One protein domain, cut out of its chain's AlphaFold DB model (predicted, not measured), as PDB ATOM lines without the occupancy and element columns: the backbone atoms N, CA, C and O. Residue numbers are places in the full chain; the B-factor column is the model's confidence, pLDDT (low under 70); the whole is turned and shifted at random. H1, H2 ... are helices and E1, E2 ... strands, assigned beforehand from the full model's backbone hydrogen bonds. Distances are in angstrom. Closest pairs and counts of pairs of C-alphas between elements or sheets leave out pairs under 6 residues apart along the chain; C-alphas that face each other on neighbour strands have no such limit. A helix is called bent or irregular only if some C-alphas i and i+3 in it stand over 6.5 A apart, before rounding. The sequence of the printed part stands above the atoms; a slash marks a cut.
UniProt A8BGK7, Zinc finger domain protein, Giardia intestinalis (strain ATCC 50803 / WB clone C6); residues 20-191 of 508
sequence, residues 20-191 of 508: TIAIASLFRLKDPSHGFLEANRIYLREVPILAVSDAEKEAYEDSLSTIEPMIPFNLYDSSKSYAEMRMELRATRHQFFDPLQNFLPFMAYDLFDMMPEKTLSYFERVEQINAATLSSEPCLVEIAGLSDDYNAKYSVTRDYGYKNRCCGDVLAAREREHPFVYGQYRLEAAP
ATOM      1  N   THR A  20     251.205 228.979 350.558       80.06
ATOM      2  CA  THR A  20     250.959 227.912 351.533       80.06
ATOM      3  C   THR A  20     251.224 226.590 350.833       80.06
ATOM      4  O   THR A  20     250.755 226.377 349.717       80.06
ATOM      5  N   ILE A  21     252.013 225.721 351.456       79.12
ATOM      6  CA  ILE A  21     252.411 224.443 350.875       79.12
ATOM      7  C   ILE A  21     252.014 223.313 351.812       79.12
ATOM      8  O   ILE A  21     252.233 223.402 353.019       79.12
ATOM      9  N   ALA A  22     251.429 222.260 351.254       82.81
ATOM     10  CA  ALA A  22     251.180 221.019 351.961       82.81
ATOM     11  C   ALA A  22     252.441 220.155 351.898       82.81
ATOM     12  O   ALA A  22     252.963 219.865 350.820       82.81
ATOM     13  N   ILE A  23     252.940 219.750 353.061       86.31
ATOM     14  CA  ILE A  23     254.083 218.850 353.197       86.31
ATOM     15  C   ILE A  23     253.597 217.584 353.883       86.31
ATOM     16  O   ILE A  23     253.027 217.653 354.969       86.31
ATOM     17  N   ALA A  24     253.841 216.437 353.257       89.06
ATOM     18  CA  ALA A  24     253.627 215.137 353.865       89.06
ATOM     19  C   ALA A  24     254.894 214.687 354.602       89.06
ATOM     20  O   ALA A  24     255.960 214.509 354.005       89.06
ATOM     21  N   SER A  25     254.768 214.452 355.904       92.31
ATOM     22  CA  SER A  25     255.764 213.732 356.690       92.31
ATOM     23  C   SER A  25     255.595 212.239 356.433       92.31
ATOM     24  O   SER A  25     254.652 211.624 356.934       92.31
ATOM     25  N   LEU A  26     256.497 211.653 355.641       93.25
ATOM     26  CA  LEU A  26     256.448 210.236 355.308       93.25
ATOM     27  C   LEU A  26     257.010 209.375 356.438       93.25
ATOM     28  O   LEU A  26     258.085 209.649 356.979       93.25
ATOM     29  N   PHE A  27     256.320 208.285 356.753       94.88
ATOM     30  CA  PHE A  27     256.741 207.308 357.748       94.88
ATOM     31  C   PHE A  27     256.270 205.893 357.396       94.88
ATOM     32  O   PHE A  27     255.365 205.695 356.594       94.88
ATOM     33  N   ARG A  28     256.869 204.889 358.034       94.31
ATOM     34  CA  ARG A  28     256.381 203.501 358.027       94.31
ATOM     35  C   ARG A  28     256.070 203.030 359.442       94.31
ATOM     36  O   ARG A  28     256.562 203.613 360.410       94.31
ATOM     37  N   LEU A  29     255.310 201.951 359.575       92.75
ATOM     38  CA  LEU A  29     254.993 201.361 360.879       92.75
ATOM     39  C   LEU A  29     256.109 200.425 361.374       92.75
ATOM     40  O   LEU A  29     256.804 199.782 360.579       92.75
ATOM     41  N   LYS A  30     256.297 200.355 362.701       94.25
ATOM     42  CA  LYS A  30     257.132 199.330 363.357       94.25
ATOM     43  C   LYS A  30     256.383 198.003 363.418       94.25
ATOM     44  O   LYS A  30     256.945 196.980 363.043       94.25
ATOM     45  N   ASP A  31     255.134 198.054 363.874       92.44
ATOM     46  CA  ASP A  31     254.230 196.912 363.981       92.44
ATOM     47  C   ASP A  31     252.802 197.328 363.585       92.44
ATOM     48  O   ASP A  31     252.193 198.145 364.284       92.44
ATOM     49  N   PRO A  32     252.244 196.790 362.490       88.62
ATOM     50  CA  PRO A  32     250.911 197.157 362.023       88.62
ATOM     51  C   PRO A  32     249.772 196.983 363.034       88.62
ATOM     52  O   PRO A  32     248.783 197.702 362.936       88.62
ATOM     53  N   SER A  33     249.898 196.107 364.041       88.25
ATOM     54  CA  SER A  33     248.834 195.897 365.044       88.25
ATOM     55  C   SER A  33     248.588 197.102 365.958       88.25
ATOM     56  O   SER A  33     247.547 197.198 366.612       88.25
ATOM     57  N   HIS A  34     249.549 198.024 366.029       89.25
ATOM     58  CA  HIS A  34     249.454 199.243 366.829       89.25
ATOM     59  C   HIS A  34     248.944 200.443 366.015       89.25
ATOM     60  O   HIS A  34     248.877 201.550 366.553       89.25
ATOM     61  N   GLY A  35     248.596 200.242 364.738       87.00
ATOM     62  CA  GLY A  35     248.098 201.288 363.847       87.00
ATOM     63  C   GLY A  35     249.040 202.491 363.757       87.00
ATOM     64  O   GLY A  35     250.265 202.368 363.816       87.00
ATOM     65  N   PHE A  36     248.467 203.682 363.654       89.50
ATOM     66  CA  PHE A  36     249.171 204.934 363.400       89.50
ATOM     67  C   PHE A  36     249.590 205.706 364.648       89.50
ATOM     68  O   PHE A  36     249.886 206.898 364.558       89.50
ATOM     69  N   LEU A  37     249.650 205.073 365.819       88.94
ATOM     70  CA  LEU A  37     250.150 205.732 367.027       88.94
ATOM     71  C   LEU A  37     251.556 206.300 366.787       88.94
ATOM     72  O   LEU A  37     252.407 205.617 366.225       88.94
ATOM     73  N   GLU A  38     251.829 207.528 367.232       89.19
ATOM     74  CA  GLU A  38     253.098 208.225 366.959       89.19
ATOM     75  C   GLU A  38     254.327 207.408 367.400       89.19
ATOM     76  O   GLU A  38     255.298 207.267 366.656       89.19
ATOM     77  N   ALA A  39     254.243 206.743 368.559       93.19
ATOM     78  CA  ALA A  39     255.289 205.853 369.068       93.19
ATOM     79  C   ALA A  39     255.571 204.632 368.162       93.19
ATOM     80  O   ALA A  39     256.665 204.057 368.225       93.19
ATOM     81  N   ASN A  40     254.617 204.240 367.313       94.44
ATOM     82  CA  ASN A  40     254.725 203.134 366.362       94.44
ATOM     83  C   ASN A  40     255.310 203.556 365.000       94.44
ATOM     84  O   ASN A  40     255.531 202.710 364.134       94.44
ATOM     85  N   ARG A  41     255.591 204.845 364.789       94.31
ATOM     86  CA  ARG A  41     256.070 205.359 363.500       94.31
ATOM     87  C   ARG A  41     257.595 205.321 363.409       94.31
ATOM     88  O   ARG A  41     258.313 205.514 364.394       94.31
ATOM     89  N   ILE A  42     258.095 205.076 362.203       96.12
ATOM     90  CA  ILE A  42     259.486 205.279 361.797       96.12
ATOM     91  C   ILE A  42     259.474 206.332 360.700       96.12
ATOM     92  O   ILE A  42     259.007 206.067 359.594       96.12
ATOM     93  N   TYR A  43     259.994 207.511 361.025       95.81
ATOM     94  CA  TYR A  43     260.139 208.618 360.089       95.81
ATOM     95  C   TYR A  43     261.029 208.242 358.895       95.81
ATOM     96  O   TYR A  43     262.051 207.574 359.071       95.81
ATOM     97  N   LEU A  44     260.641 208.691 357.701       94.88
ATOM     98  CA  LEU A  44     261.376 208.488 356.455       94.88
ATOM     99  C   LEU A  44     261.907 209.817 355.902       94.88
ATOM    100  O   LEU A  44     263.119 210.025 355.905       94.88
ATOM    101  N   ARG A  45     261.024 210.709 355.426       92.44
ATOM    102  CA  ARG A  45     261.386 212.038 354.896       92.44
ATOM    103  C   ARG A  45     260.177 212.975 354.814       92.44
ATOM    104  O   ARG A  45     259.046 212.508 354.777       92.44
ATOM    105  N   GLU A  46     260.421 214.279 354.716       89.88
ATOM    106  CA  GLU A  46     259.404 215.253 354.299       89.88
ATOM    107  C   GLU A  46     259.294 215.273 352.773       89.88
ATOM    108  O   GLU A  46     260.312 215.240 352.081       89.88
ATOM    109  N   VAL A  47     258.071 215.382 352.262       85.38
ATOM    110  CA  VAL A  47     257.782 215.499 350.832       85.38
ATOM    111  C   VAL A  47     256.761 216.613 350.629       85.38
ATOM    112  O   VAL A  47     255.633 216.486 351.097       85.38
ATOM    113  N   PRO A  48     257.115 217.719 349.960       80.31
ATOM    114  CA  PRO A  48     256.132 218.726 349.573       80.31
ATOM    115  C   PRO A  48     255.215 218.188 348.477       80.31
ATOM    116  O   PRO A  48     255.701 217.700 347.460       80.31
ATOM    117  N   ILE A  49     253.905 218.241 348.724       75.75
ATOM    118  CA  ILE A  49     252.887 217.564 347.913       75.75
ATOM    119  C   ILE A  49     252.108 218.516 347.032       75.75
ATOM    120  O   ILE A  49     251.792 218.092 345.934       75.75
ATOM    121  N   LEU A  50     251.770 219.731 347.490       74.31
ATOM    122  CA  LEU A  50     251.160 220.764 346.642       74.31
ATOM    123  C   LEU A  50     251.163 222.172 347.228       74.31
ATOM    124  O   LEU A  50     251.327 222.367 348.433       74.31
ATOM    125  N   ALA A  51     250.988 223.158 346.347       73.38
ATOM    126  CA  ALA A  51     250.648 224.520 346.734       73.38
ATOM    127  C   ALA A  51     249.140 224.603 346.990       73.38
ATOM    128  O   ALA A  51     248.348 224.258 346.122       73.38
ATOM    129  N   VAL A  52     248.762 225.061 348.179       74.50
ATOM    130  CA  VAL A  52     247.366 225.196 348.598       74.50
ATOM    131  C   VAL A  52     246.952 226.643 348.370       74.50
ATOM    132  O   VAL A  52     247.610 227.564 348.877       74.50
ATOM    133  N   SER A  53     245.893 226.867 347.590       71.50
ATOM    134  CA  SER A  53     245.342 228.213 347.437       71.50
ATOM    135  C   SER A  53     244.690 228.685 348.740       71.50
ATOM    136  O   SER A  53     244.299 227.890 349.594       71.50
ATOM    137  N   ASP A  54     244.535 230.000 348.905       71.25
ATOM    138  CA  ASP A  54     243.874 230.545 350.098       71.25
ATOM    139  C   ASP A  54     242.416 230.059 350.226       71.25
ATOM    140  O   ASP A  54     241.917 229.939 351.342       71.25
ATOM    141  N   ALA A  55     241.755 229.746 349.104       70.31
ATOM    142  CA  ALA A  55     240.390 229.220 349.074       70.31
ATOM    143  C   ALA A  55     240.306 227.743 349.498       70.31
ATOM    144  O   ALA A  55     239.315 227.332 350.091       70.31
ATOM    145  N   GLU A  56     241.346 226.951 349.229       70.75
ATOM    146  CA  GLU A  56     241.402 225.523 349.577       70.75
ATOM    147  C   GLU A  56     241.943 225.282 350.988       70.75
ATOM    148  O   GLU A  56     241.826 224.184 351.526       70.75
ATOM    149  N   LYS A  57     242.550 226.303 351.601       74.12
ATOM    150  CA  LYS A  57     243.238 226.169 352.883       74.12
ATOM    151  C   LYS A  57     242.335 225.625 353.990       74.12
ATOM    152  O   LYS A  57     242.762 224.731 354.711       74.12
ATOM    153  N   GLU A  58     241.103 226.124 354.091       73.69
ATOM    154  CA  GLU A  58     240.122 225.662 355.085       73.69
ATOM    155  C   GLU A  58     239.743 224.189 354.860       73.69
ATOM    156  O   GLU A  58     239.718 223.411 355.806       73.69
ATOM    157  N   ALA A  59     239.569 223.763 353.602       68.44
ATOM    158  CA  ALA A  59     239.296 222.362 353.268       68.44
ATOM    159  C   ALA A  59     240.486 221.434 353.591       68.44
ATOM    160  O   ALA A  59     240.300 220.284 353.997       68.44
ATOM    161  N   TYR A  60     241.720 221.930 353.448       72.56
ATOM    162  CA  TYR A  60     242.922 221.176 353.807       72.56
ATOM    163  C   TYR A  60     243.135 221.065 355.316       72.56
ATOM    164  O   TYR A  60     243.694 220.061 355.755       72.56
ATOM    165  N   GLU A  61     242.705 222.053 356.107       75.50
ATOM    166  CA  GLU A  61     242.879 222.061 357.566       75.50
ATOM    167  C   GLU A  61     242.221 220.844 358.236       75.50
ATOM    168  O   GLU A  61     242.841 220.226 359.108       75.50
ATOM    169  N   ASP A  62     241.053 220.416 357.749       68.62
ATOM    170  CA  ASP A  62     240.364 219.205 358.218       68.62
ATOM    171  C   ASP A  62     241.152 217.915 357.917       68.62
ATOM    172  O   ASP A  62     241.096 216.940 358.673       68.62
ATOM    173  N   SER A  63     241.959 217.923 356.853       70.44
ATOM    174  CA  SER A  63     242.729 216.762 356.391       70.44
ATOM    175  C   SER A  63     244.119 216.645 357.037       70.44
ATOM    176  O   SER A  63     244.760 215.603 356.934       70.44
ATOM    177  N   LEU A  64     244.603 217.663 357.765       78.44
ATOM    178  CA  LEU A  64     245.957 217.655 358.361       78.44
ATOM    179  C   LEU A  64     246.133 216.616 359.476       78.44
ATOM    180  O   LEU A  64     247.236 216.129 359.739       78.44
ATOM    181  N   SER A  65     245.045 216.284 360.169       74.44
ATOM    182  CA  SER A  65     245.060 215.244 361.204       74.44
ATOM    183  C   SER A  65     244.989 213.829 360.624       74.44
ATOM    184  O   SER A  65     245.292 212.855 361.322       74.44
ATOM    185  N   THR A  66     244.626 213.721 359.347       79.31
ATOM    186  CA  THR A  66     244.430 212.470 358.633       79.31
ATOM    187  C   THR A  66     245.775 211.864 358.252       79.31
ATOM    188  O   THR A  66     246.732 212.555 357.897       79.31
ATOM    189  N   ILE A  67     245.856 210.543 358.374       85.06
ATOM    190  CA  ILE A  67     247.022 209.772 357.963       85.06
ATOM    191  C   ILE A  67     246.610 208.952 356.776       85.06
ATOM    192  O   ILE A  67     245.688 208.145 356.878       85.06
ATOM    193  N   GLU A  68     247.328 209.140 355.685       81.06
ATOM    194  CA  GLU A  68     247.014 208.490 354.434       81.06
ATOM    195  C   GLU A  68     248.149 207.571 354.023       81.06
ATOM    196  O   GLU A  68     249.326 207.887 354.205       81.06
ATOM    197  N   PRO A  69     247.828 206.401 353.483       83.31
ATOM    198  CA  PRO A  69     248.805 205.629 352.746       83.31
ATOM    199  C   PRO A  69     249.179 206.342 351.447       83.31
ATOM    200  O   PRO A  69     248.324 206.810 350.707       83.31
ATOM    201  N   MET A  70     250.479 206.425 351.191       84.12
ATOM    202  CA  MET A  70     251.046 207.214 350.099       84.12
ATOM    203  C   MET A  70     251.554 206.313 348.979       84.12
ATOM    204  O   MET A  70     251.319 206.563 347.801       84.12
ATOM    205  N   ILE A  71     252.292 205.259 349.338       84.62
ATOM    206  CA  ILE A  71     252.850 204.323 348.366       84.62
ATOM    207  C   ILE A  71     253.184 202.973 349.016       84.62
ATOM    208  O   ILE A  71     253.604 202.949 350.179       84.62
ATOM    209  N   PRO A  72     253.061 201.847 348.295       87.81
ATOM    210  CA  PRO A  72     253.606 200.572 348.740       87.81
ATOM    211  C   PRO A  72     255.093 200.668 349.098       87.81
ATOM    212  O   PRO A  72     255.898 201.242 348.361       87.81
ATOM    213  N   PHE A  73     255.488 200.080 350.227       89.25
ATOM    214  CA  PHE A  73     256.851 200.201 350.752       89.25
ATOM    215  C   PHE A  73     257.908 199.573 349.831       89.25
ATOM    216  O   PHE A  73     259.048 200.025 349.807       89.25
ATOM    217  N   ASN A  74     257.544 198.570 349.028       88.00
ATOM    218  CA  ASN A  74     258.434 197.977 348.025       88.00
ATOM    219  C   ASN A  74     258.754 198.915 346.845       88.00
ATOM    220  O   ASN A  74     259.734 198.672 346.147       88.00
ATOM    221  N   LEU A  75     257.944 199.955 346.622       88.56
ATOM    222  CA  LEU A  75     258.187 201.000 345.623       88.56
ATOM    223  C   LEU A  75     258.856 202.244 346.225       88.56
ATOM    224  O   LEU A  75     259.240 203.150 345.488       88.56
ATOM    225  N   TYR A  76     259.010 202.300 347.551       91.81
ATOM    226  CA  TYR A  76     259.661 203.423 348.211       91.81
ATOM    227  C   TYR A  76     261.171 203.420 347.953       91.81
ATOM    228  O   TYR A  76     261.892 202.509 348.361       91.81
ATOM    229  N   ASP A  77     261.658 204.499 347.347       90.31
ATOM    230  CA  ASP A  77     263.072 204.754 347.111       90.31
ATOM    231  C   ASP A  77     263.418 206.182 347.547       90.31
ATOM    232  O   ASP A  77     262.963 207.170 346.972       90.31
ATOM    233  N   SER A  78     264.270 206.300 348.568       89.62
ATOM    234  CA  SER A  78     264.703 207.598 349.098       89.62
ATOM    235  C   SER A  78     265.458 208.470 348.086       89.62
ATOM    236  O   SER A  78     265.582 209.673 348.316       89.62
ATOM    237  N   SER A  79     265.969 207.882 346.998       87.56
ATOM    238  CA  SER A  79     266.683 208.588 345.930       87.56
ATOM    239  C   SER A  79     265.771 209.115 344.819       87.56
ATOM    240  O   SER A  79     266.185 210.022 344.098       87.56
ATOM    241  N   LYS A  80     264.543 208.592 344.710       84.81
ATOM    242  CA  LYS A  80     263.540 209.028 343.732       84.81
ATOM    243  C   LYS A  80     262.642 210.117 344.298       84.81
ATOM    244  O   LYS A  80     262.418 210.213 345.513       84.81
ATOM    245  N   SER A  81     262.093 210.921 343.404       80.00
ATOM    246  CA  SER A  81     261.046 211.880 343.723       80.00
ATOM    247  C   SER A  81     259.718 211.168 344.016       80.00
ATOM    248  O   SER A  81     259.467 210.062 343.535       80.00
ATOM    249  N   TYR A  82     258.849 211.778 344.821       82.56
ATOM    250  CA  TYR A  82     257.513 211.237 345.079       82.56
ATOM    251  C   TYR A  82     256.691 211.070 343.793       82.56
ATOM    252  O   TYR A  82     256.071 210.024 343.600       82.56
ATOM    253  N   ALA A  83     256.760 212.042 342.880       76.62
ATOM    254  CA  ALA A  83     256.137 211.952 341.562       76.62
ATOM    255  C   ALA A  83     256.649 210.749 340.740       76.62
ATOM    256  O   ALA A  83     255.838 210.008 340.183       76.62
ATOM    257  N   GLU A  84     257.965 210.490 340.716       78.69
ATOM    258  CA  GLU A  84     258.544 209.316 340.038       78.69
ATOM    259  C   GLU A  84     257.975 208.010 340.596       78.69
ATOM    260  O   GLU A  84     257.509 207.153 339.842       78.69
ATOM    261  N   MET A  85     257.956 207.874 341.924       84.94
ATOM    262  CA  MET A  85     257.435 206.664 342.556       84.94
ATOM    263  C   MET A  85     255.926 206.486 342.296       84.94
ATOM    264  O   MET A  85     255.465 205.369 342.058       84.94
ATOM    265  N   ARG A  86     255.151 207.579 342.255       80.75
ATOM    266  CA  ARG A  86     253.730 207.551 341.872       80.75
ATOM    267  C   ARG A  86     253.505 207.089 340.431       80.75
ATOM    268  O   ARG A  86     252.536 206.374 340.166       80.75
ATOM    269  N   MET A  87     254.379 207.459 339.495       75.44
ATOM    270  CA  MET A  87     254.285 206.971 338.115       75.44
ATOM    271  C   MET A  87     254.532 205.460 338.024       75.44
ATOM    272  O   MET A  87     253.801 204.758 337.325       75.44
ATOM    273  N   GLU A  88     255.523 204.944 338.753       81.44
ATOM    274  CA  GLU A  88     255.808 203.502 338.816       81.44
ATOM    275  C   GLU A  88     254.654 202.717 339.445       81.44
ATOM    276  O   GLU A  88     254.256 201.659 338.941       81.44
ATOM    277  N   LEU A  89     254.063 203.272 340.506       78.81
ATOM    278  CA  LEU A  89     252.853 202.735 341.112       78.81
ATOM    279  C   LEU A  89     251.710 202.674 340.093       78.81
ATOM    280  O   LEU A  89     251.092 201.624 339.950       78.81
ATOM    281  N   ARG A  90     251.457 203.743 339.324       73.00
ATOM    282  CA  ARG A  90     250.401 203.752 338.295       73.00
ATOM    283  C   ARG A  90     250.556 202.599 337.298       73.00
ATOM    284  O   ARG A  90     249.558 201.993 336.921       73.00
ATOM    285  N   ALA A  91     251.786 202.273 336.897       69.94
ATOM    286  CA  ALA A  91     252.067 201.184 335.958       69.94
ATOM    287  C   ALA A  91     251.902 199.779 336.571       69.94
ATOM    288  O   ALA A  91     251.585 198.825 335.863       69.94
ATOM    289  N   THR A  92     252.116 199.639 337.881       74.62
ATOM    290  CA  THR A  92     252.107 198.347 338.592       74.62
ATOM    291  C   THR A  92     250.884 198.147 339.487       74.62
ATOM    292  O   THR A  92     250.733 197.082 340.084       74.62
ATOM    293  N   ARG A  93     249.966 199.120 339.526       70.94
ATOM    294  CA  ARG A  93     248.819 199.194 340.445       70.94
ATOM    295  C   ARG A  93     247.987 197.919 340.541       70.94
ATOM    296  O   ARG A  93     247.572 197.549 341.631       70.94
ATOM    297  N   HIS A  94     247.789 197.208 339.429       67.88
ATOM    298  CA  HIS A  94     246.980 195.982 339.389       67.88
ATOM    299  C   HIS A  94     247.546 194.847 340.260       67.88
ATOM    300  O   HIS A  94     246.816 193.929 340.616       67.88
ATOM    301  N   GLN A  95     248.830 194.910 340.624       73.94
ATOM    302  CA  GLN A  95     249.473 193.958 341.534       73.94
ATOM    303  C   GLN A  95     249.049 194.165 342.995       73.94
ATOM    304  O   GLN A  95     249.220 193.264 343.810       73.94
ATOM    305  N   PHE A  96     248.484 195.330 343.322       69.81
ATOM    306  CA  PHE A  96     248.020 195.692 344.659       69.81
ATOM    307  C   PHE A  96     246.515 195.458 344.818       69.81
ATOM    308  O   PHE A  96     245.845 196.180 345.544       69.81
ATOM    309  N   PHE A  97     245.972 194.443 344.148       67.69
ATOM    310  CA  PHE A  97     244.599 193.984 344.334       67.69
ATOM    311  C   PHE A  97     244.603 192.574 344.921       67.69
ATOM    312  O   PHE A  97     245.377 191.715 344.496       67.69
ATOM    313  N   ASP A  98     243.736 192.332 345.899       63.78
ATOM    314  CA  ASP A  98     243.552 191.006 346.479       63.78
ATOM    315  C   ASP A  98     242.832 190.065 345.477       63.78
ATOM    316  O   ASP A  98     242.356 190.498 344.419       63.78
ATOM    317  N   PRO A  99     242.724 188.752 345.762       58.84
ATOM    318  CA  PRO A  99     242.003 187.820 344.891       58.84
ATOM    319  C   PRO A  99     240.518 188.159 344.690       58.84
ATOM    320  O   PRO A  99     239.923 187.733 343.704       58.84
ATOM    321  N   LEU A 100     239.921 188.927 345.605       53.94
ATOM    322  CA  LEU A 100     238.562 189.458 345.498       53.94
ATOM    323  C   LEU A 100     238.525 190.804 344.754       53.94
ATOM    324  O   LEU A 100     237.470 191.429 344.680       53.94
ATOM    325  N   GLN A 101     239.659 191.229 344.188       52.62
ATOM    326  CA  GLN A 101     239.835 192.467 343.444       52.62
ATOM    327  C   GLN A 101     239.499 193.717 344.267       52.62
ATOM    328  O   GLN A 101     239.160 194.751 343.696       52.62
ATOM    329  N   ASN A 102     239.623 193.637 345.595       55.12
ATOM    330  CA  ASN A 102     239.689 194.825 346.436       55.12
ATOM    331  C   ASN A 102     241.125 195.348 346.387       55.12
ATOM    332  O   ASN A 102     242.074 194.562 346.422       55.12
ATOM    333  N   PHE A 103     241.297 196.666 346.356       57.91
ATOM    334  CA  PHE A 103     242.621 197.247 346.528       57.91
ATOM    335  C   PHE A 103     243.196 196.816 347.898       57.91
ATOM    336  O   PHE A 103     242.518 196.886 348.932       57.91
ATOM    337  N   LEU A 104     244.420 196.293 347.898       60.00
ATOM    338  CA  LEU A 104     245.192 195.937 349.089       60.00
ATOM    339  C   LEU A 104     245.507 197.219 349.875       60.00
ATOM    340  O   LEU A 104     245.767 198.256 349.282       60.00
ATOM    341  N   PRO A 105     245.477 197.194 351.210       53.19
ATOM    342  CA  PRO A 105     244.389 197.793 351.994       53.19
ATOM    343  C   PRO A 105     244.359 199.325 352.120       53.19
ATOM    344  O   PRO A 105     243.824 199.847 353.096       53.19
ATOM    345  N   PHE A 106     244.976 200.069 351.211       60.59
ATOM    346  CA  PHE A 106     245.526 201.356 351.602       60.59
ATOM    347  C   PHE A 106     245.593 202.353 350.446       60.59
ATOM    348  O   PHE A 106     246.602 203.002 350.261       60.59
ATOM    349  N   MET A 107     244.527 202.516 349.670       55.47
ATOM    350  CA  MET A 107     244.338 203.712 348.840       55.47
ATOM    351  C   MET A 107     242.837 203.983 348.766       55.47
ATOM    352  O   MET A 107     242.137 203.433 347.923       55.47
ATOM    353  N   ALA A 108     242.306 204.747 349.721       49.50
ATOM    354  CA  ALA A 108     240.879 205.071 349.742       49.50
ATOM    355  C   ALA A 108     240.488 206.092 348.657       49.50
ATOM    356  O   ALA A 108     239.314 206.150 348.302       49.50
ATOM    357  N   TYR A 109     241.457 206.859 348.147       47.06
ATOM    358  CA  TYR A 109     241.238 207.953 347.195       47.06
ATOM    359  C   TYR A 109     241.806 207.693 345.794       47.06
ATOM    360  O   TYR A 109     241.446 208.415 344.877       47.06
ATOM    361  N   ASP A 110     242.590 206.622 345.614       44.78
ATOM    362  CA  ASP A 110     242.979 206.112 344.293       44.78
ATOM    363  C   ASP A 110     242.199 204.812 343.986       44.78
ATOM    364  O   ASP A 110     242.790 203.759 343.725       44.78
ATOM    365  N   LEU A 111     240.861 204.853 344.040       46.06
ATOM    366  CA  LEU A 111     239.958 203.720 343.756       46.06
ATOM    367  C   LEU A 111     239.851 203.431 342.242       46.06
ATOM    368  O   LEU A 111     238.836 202.949 341.739       46.06
ATOM    369  N   PHE A 112     240.941 203.652 341.513       51.12
ATOM    370  CA  PHE A 112     240.973 203.653 340.062       51.12
ATOM    371  C   PHE A 112     240.923 202.229 339.484       51.12
ATOM    372  O   PHE A 112     241.857 201.440 339.645       51.12
ATOM    373  N   ASP A 113     239.849 201.960 338.729       48.00
ATOM    374  CA  ASP A 113     239.539 200.760 337.921       48.00
ATOM    375  C   ASP A 113     238.722 199.629 338.588       48.00
ATOM    376  O   ASP A 113     238.797 198.473 338.150       48.00
ATOM    377  N   MET A 114     237.875 199.897 339.589       53.72
ATOM    378  CA  MET A 114     236.809 198.918 339.856       53.72
ATOM    379  C   MET A 114     235.780 198.957 338.725       53.72
ATOM    380  O   MET A 114     235.026 199.915 338.582       53.72
ATOM    381  N   MET A 115     235.732 197.879 337.937       58.41
ATOM    382  CA  MET A 115     234.622 197.633 337.019       58.41
ATOM    383  C   MET A 115     233.296 197.783 337.786       58.41
ATOM    384  O   MET A 115     233.206 197.303 338.919       58.41
ATOM    385  N   PRO A 116     232.261 198.400 337.201       64.19
ATOM    386  CA  PRO A 116     231.008 198.700 337.900       64.19
ATOM    387  C   PRO A 116     230.336 197.500 338.594       64.19
ATOM    388  O   PRO A 116     229.706 197.654 339.638       64.19
ATOM    389  N   GLU A 117     230.516 196.289 338.061       59.94
ATOM    390  CA  GLU A 117     230.101 195.011 338.667       59.94
ATOM    391  C   GLU A 117     230.715 194.759 340.066       59.94
ATOM    392  O   GLU A 117     230.060 194.241 340.977       59.94
ATOM    393  N   LYS A 118     231.973 195.169 340.263       64.06
ATOM    394  CA  LYS A 118     232.715 195.033 341.522       64.06
ATOM    395  C   LYS A 118     232.240 196.069 342.530       64.06
ATOM    396  O   LYS A 118     232.048 195.741 343.699       64.06
ATOM    397  N   THR A 119     231.979 197.290 342.065       67.81
ATOM    398  CA  THR A 119     231.396 198.364 342.878       67.81
ATOM    399  C   THR A 119     230.003 197.986 343.383       67.81
ATOM    400  O   THR A 119     229.703 198.180 344.559       67.81
ATOM    401  N   LEU A 120     229.184 197.342 342.547       68.31
ATOM    402  CA  LEU A 120     227.881 196.822 342.965       68.31
ATOM    403  C   LEU A 120     228.010 195.723 344.034       68.31
ATOM    404  O   LEU A 120     227.337 195.771 345.061       68.31
ATOM    405  N   SER A 121     228.927 194.771 343.837       67.38
ATOM    406  CA  SER A 121     229.214 193.714 344.823       67.38
ATOM    407  C   SER A 121     229.690 194.286 346.165       67.38
ATOM    408  O   SER A 121     229.396 193.753 347.237       67.38
ATOM    409  N   TYR A 122     230.443 195.382 346.110       64.38
ATOM    410  CA  TYR A 122     230.867 196.132 347.279       64.38
ATOM    411  C   TYR A 122     229.671 196.781 348.003       64.38
ATOM    412  O   TYR A 122     229.568 196.634 349.222       64.38
ATOM    413  N   PHE A 123     228.738 197.423 347.288       66.62
ATOM    414  CA  PHE A 123     227.534 198.009 347.896       66.62
ATOM    415  C   PHE A 123     226.682 196.962 348.620       66.62
ATOM    416  O   PHE A 123     226.344 197.159 349.787       66.62
ATOM    417  N   GLU A 124     226.434 195.804 348.002       67.25
ATOM    418  CA  GLU A 124     225.688 194.715 348.650       67.25
ATOM    419  C   GLU A 124     226.371 194.235 349.935       67.25
ATOM    420  O   GLU A 124     225.723 193.968 350.951       67.25
ATOM    421  N   ARG A 125     227.706 194.138 349.918       63.16
ATOM    422  CA  ARG A 125     228.477 193.750 351.101       63.16
ATOM    423  C   ARG A 125     228.265 194.749 352.237       63.16
ATOM    424  O   ARG A 125     228.103 194.301 353.375       63.16
ATOM    425  N   VAL A 126     228.258 196.049 351.933       61.41
ATOM    426  CA  VAL A 126     228.004 197.140 352.890       61.41
ATOM    427  C   VAL A 126     226.577 197.074 353.436       61.41
ATOM    428  O   VAL A 126     226.395 197.122 354.650       61.41
ATOM    429  N   GLU A 127     225.564 196.872 352.593       66.00
ATOM    430  CA  GLU A 127     224.170 196.711 353.037       66.00
ATOM    431  C   GLU A 127     223.995 195.523 353.986       66.00
ATOM    432  O   GLU A 127     223.373 195.646 355.043       66.00
ATOM    433  N   GLN A 128     224.605 194.380 353.662       64.69
ATOM    434  CA  GLN A 128     224.587 193.201 354.527       64.69
ATOM    435  C   GLN A 128     225.286 193.443 355.876       64.69
ATOM    436  O   GLN A 128     224.924 192.801 356.862       64.69
ATOM    437  N   ILE A 129     226.297 194.322 355.934       57.91
ATOM    438  CA  ILE A 129     226.939 194.737 357.198       57.91
ATOM    439  C   ILE A 129     225.969 195.595 357.998       57.91
ATOM    440  O   ILE A 129     225.731 195.309 359.168       57.91
ATOM    441  N   ASN A 130     225.375 196.603 357.360       63.31
ATOM    442  CA  ASN A 130     224.430 197.514 358.002       63.31
ATOM    443  C   ASN A 130     223.202 196.769 358.558       63.31
ATOM    444  O   ASN A 130     222.629 197.183 359.561       63.31
ATOM    445  N   ALA A 131     222.805 195.667 357.914       65.00
ATOM    446  CA  ALA A 131     221.694 194.817 358.334       65.00
ATOM    447  C   ALA A 131     222.059 193.779 359.419       65.00
ATOM    448  O   ALA A 131     221.161 193.159 359.996       65.00
ATOM    449  N   ALA A 132     223.348 193.554 359.703       62.22
ATOM    450  CA  ALA A 132     223.780 192.581 360.704       62.22
ATOM    451  C   ALA A 132     223.434 193.046 362.128       62.22
ATOM    452  O   ALA A 132     223.629 194.199 362.507       62.22
ATOM    453  N   THR A 133     222.917 192.130 362.952       60.12
ATOM    454  CA  THR A 133     222.566 192.433 364.346       60.12
ATOM    455  C   THR A 133     223.828 192.577 365.199       60.12
ATOM    456  O   THR A 133     224.723 191.735 365.137       60.12
ATOM    457  N   LEU A 134     223.879 193.630 366.019       60.31
ATOM    458  CA  LEU A 134     224.980 193.924 366.940       60.31
ATOM    459  C   LEU A 134     225.310 192.720 367.838       60.31
ATOM    460  O   LEU A 134     224.475 192.262 368.619       60.31
ATOM    461  N   SER A 135     226.546 192.236 367.729       59.44
ATOM    462  CA  SER A 135     227.126 191.159 368.537       59.44
ATOM    463  C   SER A 135     228.095 191.735 369.576       59.44
ATOM    464  O   SER A 135     228.733 192.756 369.331       59.44
ATOM    465  N   SER A 136     228.249 191.072 370.727       61.38
ATOM    466  CA  SER A 136     229.237 191.428 371.761       61.38
ATOM    467  C   SER A 136     230.671 190.979 371.437       61.38
ATOM    468  O   SER A 136     231.554 191.087 372.287       61.38
ATOM    469  N   GLU A 137     230.919 190.427 370.247       74.94
ATOM    470  CA  GLU A 137     232.258 190.022 369.813       74.94
ATOM    471  C   GLU A 137     233.127 191.240 369.438       74.94
ATOM    472  O   GLU A 137     232.729 192.014 368.566       74.94
ATOM    473  N   PRO A 138     234.342 191.397 370.008       76.62
ATOM    474  CA  PRO A 138     235.218 192.548 369.752       76.62
ATOM    475  C   PRO A 138     235.502 192.803 368.265       76.62
ATOM    476  O   PRO A 138     235.436 193.937 367.808       76.62
ATOM    477  N   CYS A 139     235.729 191.734 367.497       78.62
ATOM    478  CA  CYS A 139     235.943 191.781 366.050       78.62
ATOM    479  C   CYS A 139     234.747 192.402 365.304       78.62
ATOM    480  O   CYS A 139     234.929 193.224 364.411       78.62
ATOM    481  N   LEU A 140     233.514 192.065 365.699       72.50
ATOM    482  CA  LEU A 140     232.303 192.613 365.086       72.50
ATOM    483  C   LEU A 140     232.047 194.064 365.515       72.50
ATOM    484  O   LEU A 140     231.577 194.853 364.702       72.50
ATOM    485  N   VAL A 141     232.407 194.435 366.747       75.00
ATOM    486  CA  VAL A 141     232.358 195.829 367.227       75.00
ATOM    487  C   VAL A 141     233.341 196.714 366.451       75.00
ATOM    488  O   VAL A 141     232.984 197.822 366.052       75.00
ATOM    489  N   GLU A 142     234.557 196.221 366.194       80.44
ATOM    490  CA  GLU A 142     235.545 196.897 365.343       80.44
ATOM    491  C   GLU A 142     235.055 197.031 363.899       80.44
ATOM    492  O   GLU A 142     235.067 198.130 363.347       80.44
ATOM    493  N   ILE A 143     234.560 195.938 363.308       73.50
ATOM    494  CA  ILE A 143     234.027 195.930 361.938       73.50
ATOM    495  C   ILE A 143     232.813 196.855 361.799       73.50
ATOM    496  O   ILE A 143     232.620 197.422 360.731       73.50
ATOM    497  N   ALA A 144     232.022 197.049 362.855       68.06
ATOM    498  CA  ALA A 144     230.903 197.990 362.878       68.06
ATOM    499  C   ALA A 144     231.327 199.458 363.116       68.06
ATOM    500  O   ALA A 144     230.470 200.336 363.146       68.06
ATOM    501  N   GLY A 145     232.624 199.741 363.307       72.12
ATOM    502  CA  GLY A 145     233.143 201.090 363.567       72.12
ATOM    503  C   GLY A 145     232.838 201.632 364.970       72.12
ATOM    504  O   GLY A 145     232.994 202.826 365.221       72.12
ATOM    505  N   LEU A 146     232.411 200.769 365.896       75.25
ATOM    506  CA  LEU A 146     231.930 201.146 367.232       75.25
ATOM    507  C   LEU A 146     233.018 201.104 368.317       75.25
ATOM    508  O   LEU A 146     232.726 201.314 369.492       75.25
ATOM    509  N   SER A 147     234.266 200.805 367.949       82.69
ATOM    510  CA  SER A 147     235.405 200.759 368.870       82.69
ATOM    511  C   SER A 147     236.230 202.043 368.775       82.69
ATOM    512  O   SER A 147     236.963 202.244 367.810       82.69
ATOM    513  N   ASP A 148     236.157 202.896 369.798       81.88
ATOM    514  CA  ASP A 148     236.923 204.152 369.851       81.88
ATOM    515  C   ASP A 148     238.444 203.919 369.804       81.88
ATOM    516  O   ASP A 148     239.166 204.673 369.151       81.88
ATOM    517  N   ASP A 149     238.939 202.850 370.440       82.75
ATOM    518  CA  ASP A 149     240.366 202.480 370.426       82.75
ATOM    519  C   ASP A 149     240.831 202.062 369.023       82.75
ATOM    520  O   ASP A 149     241.886 202.488 368.551       82.75
ATOM    521  N   TYR A 150     240.014 201.277 368.316       82.88
ATOM    522  CA  TYR A 150     240.266 200.921 366.920       82.88
ATOM    523  C   TYR A 150     240.236 202.163 366.021       82.88
ATOM    524  O   TYR A 150     241.151 202.384 365.225       82.88
ATOM    525  N   ASN A 151     239.235 203.028 366.205       79.94
ATOM    526  CA  ASN A 151     239.069 204.261 365.441       79.94
ATOM    527  C   ASN A 151     240.278 205.199 365.610       79.94
ATOM    528  O   ASN A 151     240.769 205.756 364.627       79.94
ATOM    529  N   ALA A 152     240.801 205.320 366.833       79.81
ATOM    530  CA  ALA A 152     241.988 206.118 367.131       79.81
ATOM    531  C   ALA A 152     243.278 205.527 366.533       79.81
ATOM    532  O   ALA A 152     244.167 206.276 366.125       79.81
ATOM    533  N   LYS A 153     243.394 204.195 366.460       82.69
ATOM    534  CA  LYS A 153     244.564 203.518 365.877       82.69
ATOM    535  C   LYS A 153     244.615 203.625 364.359       82.69
ATOM    536  O   LYS A 153     245.709 203.750 363.817       82.69
ATOM    537  N   TYR A 154     243.477 203.553 363.674       76.38
ATOM    538  CA  TYR A 154     243.458 203.241 362.244       76.38
ATOM    539  C   TYR A 154     243.030 204.393 361.318       76.38
ATOM    540  O   TYR A 154     243.109 204.202 360.111       76.38
ATOM    541  N   SER A 155     242.671 205.594 361.798       77.31
ATOM    542  CA  SER A 155     242.408 206.782 360.941       77.31
ATOM    543  C   SER A 155     241.595 206.430 359.665       77.31
ATOM    544  O   SER A 155     240.552 205.793 359.793       77.31
ATOM    545  N   VAL A 156     242.071 206.741 358.447       68.00
ATOM    546  CA  VAL A 156     241.399 206.391 357.165       68.00
ATOM    547  C   VAL A 156     241.233 204.889 356.937       68.00
ATOM    548  O   VAL A 156     240.312 204.439 356.256       68.00
ATOM    549  N   THR A 157     242.109 204.076 357.521       70.31
ATOM    550  CA  THR A 157     242.087 202.616 357.362       70.31
ATOM    551  C   THR A 157     240.986 201.958 358.189       70.31
ATOM    552  O   THR A 157     240.587 200.834 357.886       70.31
ATOM    553  N   ARG A 158     240.394 202.688 359.149       72.38
ATOM    554  CA  ARG A 158     239.140 202.294 359.807       72.38
ATOM    555  C   ARG A 158     238.030 202.119 358.777       72.38
ATOM    556  O   ARG A 158     237.347 201.097 358.798       72.38
ATOM    557  N   ASP A 159     237.864 203.093 357.884       70.25
ATOM    558  CA  ASP A 159     236.791 203.082 356.893       70.25
ATOM    559  C   ASP A 159     237.007 201.936 355.903       70.25
ATOM    560  O   ASP A 159     236.067 201.215 355.582       70.25
ATOM    561  N   TYR A 160     238.255 201.681 355.493       71.69
ATOM    562  CA  TYR A 160     238.584 200.481 354.723       71.69
ATOM    563  C   TYR A 160     238.206 199.198 355.480       71.69
ATOM    564  O   TYR A 160     237.570 198.316 354.900       71.69
ATOM    565  N   GLY A 161     238.579 199.083 356.759       70.88
ATOM    566  CA  GLY A 161     238.278 197.912 357.582       70.88
ATOM    567  C   GLY A 161     236.780 197.655 357.720       70.88
ATOM    568  O   GLY A 161     236.340 196.528 357.494       70.88
ATOM    569  N   TYR A 162     235.995 198.710 357.964       68.38
ATOM    570  CA  TYR A 162     234.529 198.679 357.966       68.38
ATOM    571  C   TYR A 162     233.993 198.129 356.643       68.38
ATOM    572  O   TYR A 162     233.315 197.101 356.589       68.38
ATOM    573  N   LYS A 163     234.388 198.774 355.546       66.25
ATOM    574  CA  LYS A 163     233.933 198.465 354.190       66.25
ATOM    575  C   LYS A 163     234.325 197.048 353.733       66.25
ATOM    576  O   LYS A 163     233.612 196.426 352.946       66.25
ATOM    577  N   ASN A 164     235.428 196.506 354.254       66.12
ATOM    578  CA  ASN A 164     235.972 195.199 353.877       66.12
ATOM    579  C   ASN A 164     235.829 194.110 354.952       66.12
ATOM    580  O   ASN A 164     236.413 193.037 354.798       66.12
ATOM    581  N   ARG A 165     235.060 194.347 356.026       69.12
ATOM    582  CA  ARG A 165     234.889 193.414 357.162       69.12
ATOM    583  C   ARG A 165     236.207 192.906 357.750       69.12
ATOM    584  O   ARG A 165     236.338 191.737 358.107       69.12
ATOM    585  N   CYS A 166     237.195 193.782 357.821       74.12
ATOM    586  CA  CYS A 166     238.483 193.468 358.412       74.12
ATOM    587  C   CYS A 166     238.534 194.073 359.813       74.12
ATOM    588  O   CYS A 166     238.472 195.291 359.958       74.12
ATOM    589  N   CYS A 167     238.656 193.227 360.836       82.69
ATOM    590  CA  CYS A 167     239.028 193.686 362.171       82.69
ATOM    591  C   CYS A 167     240.498 194.122 362.213       82.69
ATOM    592  O   CYS A 167     241.253 193.887 361.261       82.69
ATOM    593  N   GLY A 168     240.923 194.700 363.337       83.56
ATOM    594  CA  GLY A 168     242.294 195.175 363.526       83.56
ATOM    595  C   GLY A 168     243.346 194.103 363.246       83.56
ATOM    596  O   GLY A 168     244.327 194.375 362.559       83.56
ATOM    597  N   ASP A 169     243.119 192.863 363.681       84.81
ATOM    598  CA  ASP A 169     244.059 191.758 363.450       84.81
ATOM    599  C   ASP A 169     244.199 191.396 361.965       84.81
ATOM    600  O   ASP A 169     245.303 191.123 361.486       84.81
ATOM    601  N   VAL A 170     243.087 191.417 361.222       82.62
ATOM    602  CA  VAL A 170     243.079 191.136 359.779       82.62
ATOM    603  C   VAL A 170     243.763 192.268 359.018       82.62
ATOM    604  O   VAL A 170     244.581 191.994 358.142       82.62
ATOM    605  N   LEU A 171     243.492 193.528 359.376       80.38
ATOM    606  CA  LEU A 171     244.189 194.677 358.794       80.38
ATOM    607  C   LEU A 171     245.694 194.607 359.055       80.38
ATOM    608  O   LEU A 171     246.487 194.718 358.122       80.38
ATOM    609  N   ALA A 172     246.094 194.332 360.295       85.94
ATOM    610  CA  ALA A 172     247.495 194.205 360.671       85.94
ATOM    611  C   ALA A 172     248.194 193.019 359.986       85.94
ATOM    612  O   ALA A 172     249.401 193.059 359.750       85.94
ATOM    613  N   ALA A 173     247.477 191.931 359.692       85.50
ATOM    614  CA  ALA A 173     248.011 190.822 358.904       85.50
ATOM    615  C   ALA A 173     248.238 191.228 357.441       85.50
ATOM    616  O   ALA A 173     249.327 191.000 356.919       85.50
ATOM    617  N   ARG A 174     247.257 191.888 356.814       80.31
ATOM    618  CA  ARG A 174     247.371 192.362 355.427       80.31
ATOM    619  C   ARG A 174     248.479 193.401 355.259       80.31
ATOM    620  O   ARG A 174     249.245 193.311 354.311       80.31
ATOM    621  N   GLU A 175     248.621 194.326 356.202       81.75
ATOM    622  CA  GLU A 175     249.700 195.325 356.189       81.75
ATOM    623  C   GLU A 175     251.088 194.702 356.397       81.75
ATOM    624  O   GLU A 175     252.092 195.209 355.904       81.75
ATOM    625  N   ARG A 176     251.184 193.574 357.108       88.06
ATOM    626  CA  ARG A 176     252.452 192.831 357.194       88.06
ATOM    627  C   ARG A 176     252.816 192.158 355.874       88.06
ATOM    628  O   ARG A 176     254.000 192.054 355.568       88.06
ATOM    629  N   GLU A 177     251.822 191.683 355.132       85.00
ATOM    630  CA  GLU A 177     252.016 191.078 353.811       85.00
ATOM    631  C   GLU A 177     252.357 192.139 352.754       85.00
ATOM    632  O   GLU A 177     253.264 191.949 351.943       85.00
ATOM    633  N   HIS A 178     251.685 193.288 352.825       81.75
ATOM    634  CA  HIS A 178     251.824 194.403 351.898       81.75
ATOM    635  C   HIS A 178     252.041 195.710 352.669       81.75
ATOM    636  O   HIS A 178     251.087 196.458 352.839       81.75
ATOM    637  N   PRO A 179     253.266 195.990 353.151       87.50
ATOM    638  CA  PRO A 179     253.540 197.187 353.939       87.50
ATOM    639  C   PRO A 179     253.494 198.460 353.096       87.50
ATOM    640  O   PRO A 179     253.935 198.463 351.942       87.50
ATOM    641  N   PHE A 180     253.061 199.563 353.706       87.56
ATOM    642  CA  PHE A 180     252.982 200.876 353.067       87.56
ATOM    643  C   PHE A 180     253.871 201.933 353.729       87.56
ATOM    644  O   PHE A 180     254.298 201.838 354.887       87.56
ATOM    645  N   VAL A 181     254.155 202.970 352.947       91.38
ATOM    646  CA  VAL A 181     254.574 204.278 353.438       91.38
ATOM    647  C   VAL A 181     253.336 205.139 353.604       91.38
ATOM    648  O   VAL A 181     252.508 205.227 352.701       91.38
ATOM    649  N   TYR A 182     253.253 205.802 354.747       90.00
ATOM    650  CA  TYR A 182     252.167 206.685 355.137       90.00
ATOM    651  C   TYR A 182     252.638 208.129 355.170       90.00
ATOM    652  O   TYR A 182     253.813 208.388 355.428       90.00
ATOM    653  N   GLY A 183     251.720 209.058 354.942       89.81
ATOM    654  CA  GLY A 183     251.921 210.493 355.009       89.81
ATOM    655  C   GLY A 183     250.971 211.109 356.024       89.81
ATOM    656  O   GLY A 183     249.793 210.761 356.082       89.81
ATOM    657  N   GLN A 184     251.495 212.024 356.834       89.75
ATOM    658  CA  GLN A 184     250.681 212.972 357.590       89.75
ATOM    659  C   GLN A 184     250.991 214.379 357.092       89.75
ATOM    660  O   GLN A 184     252.164 214.752 357.012       89.75
ATOM    661  N   TYR A 185     249.957 215.146 356.755       87.38
ATOM    662  CA  TYR A 185     250.125 216.468 356.167       87.38
ATOM    663  C   TYR A 185     250.292 217.561 357.217       87.38
ATOM    664  O   TYR A 185     249.712 217.532 358.301       87.38
ATOM    665  N   ARG A 186     251.055 218.585 356.850       87.75
ATOM    666  CA  ARG A 186     251.123 219.869 357.546       87.75
ATOM    667  C   ARG A 186     251.224 220.995 356.528       87.75
ATOM    668  O   ARG A 186     251.777 220.805 355.445       87.75
ATOM    669  N   LEU A 187     250.738 222.174 356.897       86.44
ATOM    670  CA  LEU A 187     250.886 223.375 356.082       86.44
ATOM    671  C   LEU A 187     252.117 224.168 356.522       86.44
ATOM    672  O   LEU A 187     252.352 224.366 357.715       86.44
ATOM    673  N   GLU A 188     252.891 224.649 355.557       84.31
ATOM    674  CA  GLU A 188     254.029 225.540 355.782       84.31
ATOM    675  C   GLU A 188     253.977 226.727 354.813       84.31
ATOM    676  O   GLU A 188     253.433 226.629 353.716       84.31
ATOM    677  N   ALA A 189     254.530 227.871 355.217       81.38
ATOM    678  CA  ALA A 189     254.692 229.013 354.325       81.38
ATOM    679  C   ALA A 189     255.996 228.869 353.524       81.38
ATOM    680  O   ALA A 189     257.080 228.814 354.102       81.38
ATOM    681  N   ALA A 190     255.898 228.870 352.198       76.25
ATOM    682  CA  ALA A 190     257.032 228.847 351.286       76.25
ATOM    683  C   ALA A 190     257.289 230.226 350.648       76.25
ATOM    684  O   ALA A 190     256.351 230.982 350.363       76.25
ATOM    685  N   PRO A 191     258.560 230.573 350.370       78.81
ATOM    686  CA  PRO A 191     258.885 231.780 349.627       78.81
ATOM    687  C   PRO A 191     258.443 231.638 348.166       78.81
ATOM    688  O   PRO A 191     258.858 230.724 347.453       78.81
TER     689      PRO A 191
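Overview. This is residues 20 to 191 of the 508 residues of the protein "Zinc finger domain protein" of Giardia intestinalis (strain ATCC 50803 / WB clone C6) (UniProt A8BGK7). A strongly twisted sheet of four strands makes one end of an elongated domain, with H1 over one face and H2 over the other, and a loosely joined group of four helices, H3 to H6, makes the other end. H5 reaches the sheet beside E3, and a long stretch without named elements, residues 97 to 115, joins H2 to H3. The printed part has 172 residues, with six named helices and four named strands in the order E1 E2 H1 E3 H2 H3 H4 H5 H6 E4. The sheet runs E2 E1 E4 E3, antiparallel throughout, and the class is mixed, helices and strands. The whole is compact, with a radius of gyration of the C-alphas of 17.0 A and spans of 55 by 35 by 34 A.

Along the chain. E1, residues 20 to 29, begins at C-alpha 20 (250.959, 227.912, 351.533) and is 28.4 A long. E2, residues 41 to 52, is 26.3 A long and bends by 75 degrees at residue 44. H1 is residues 57 to 63, and E3 is residues 67 to 72. H2, residues 82 to 96, is irregular: C-alphas 91 and 94 are 8.0 A apart. H3, residues 116 to 130, is 21.2 A long, and H4 is residues 138 to 143. H5, residues 148 to 163, is irregular, with C-alphas 153 and 156 9.7 A apart and a kink of 117 degrees near residue 156. H6 is residues 168 to 177. E4, residues 180 to 190, is 28.3 A long, bends by 63 degrees at residue 187 and ends at C-alpha 190 (257.032, 228.847, 351.286).

Arrangement. E1 and E2 form a hairpin, with N 24 and O 47 2.8 A apart. E1 and E4 are antiparallel, with N 23 and O 186 2.9 A apart, and E4 and E3 are antiparallel, with N 183 and O 68 2.8 A apart. H1 is on the sheet at a height of 9.2 A and runs along the strands. H2 is on the opposite face, at a height of 8.2 A, over E3. H5 only grazes the sheet, with residues 154 to 157. H5 touches H4 at a steep tilt of 51 degrees; the closest C-alphas, of Ile 143 and Tyr 162, are 4.9 A apart. H5 only just touches H6, with 3 pairs of C-alphas within 8 A, the closest being Gly 161 and Leu 171, 6.8 A. Residues 122 to 126 of H3 only just touch Lys 163 of H5, with 3 such pairs, the closest C-alphas being those of Val 126 and Lys 163, 6.2 A. In H3, H4 and H6 every O i to N i+4 pair is within hydrogen-bond range, against 8 of 11 in H2, 8 of 12 in H5 and 1 of 3 in H1, where 3 of 4 O i to N i+3 pairs are.

Size, cuts and confidence. The C-alphas farthest apart, of Thr 133 and Pro 191, are 55.5 A apart. The printed part has no cut. The links E1 to E2 and H2 to H3 are long. The mean pLDDT of the printed part is 76.1, and 51 residues are under 70, among them residues 96 to 136.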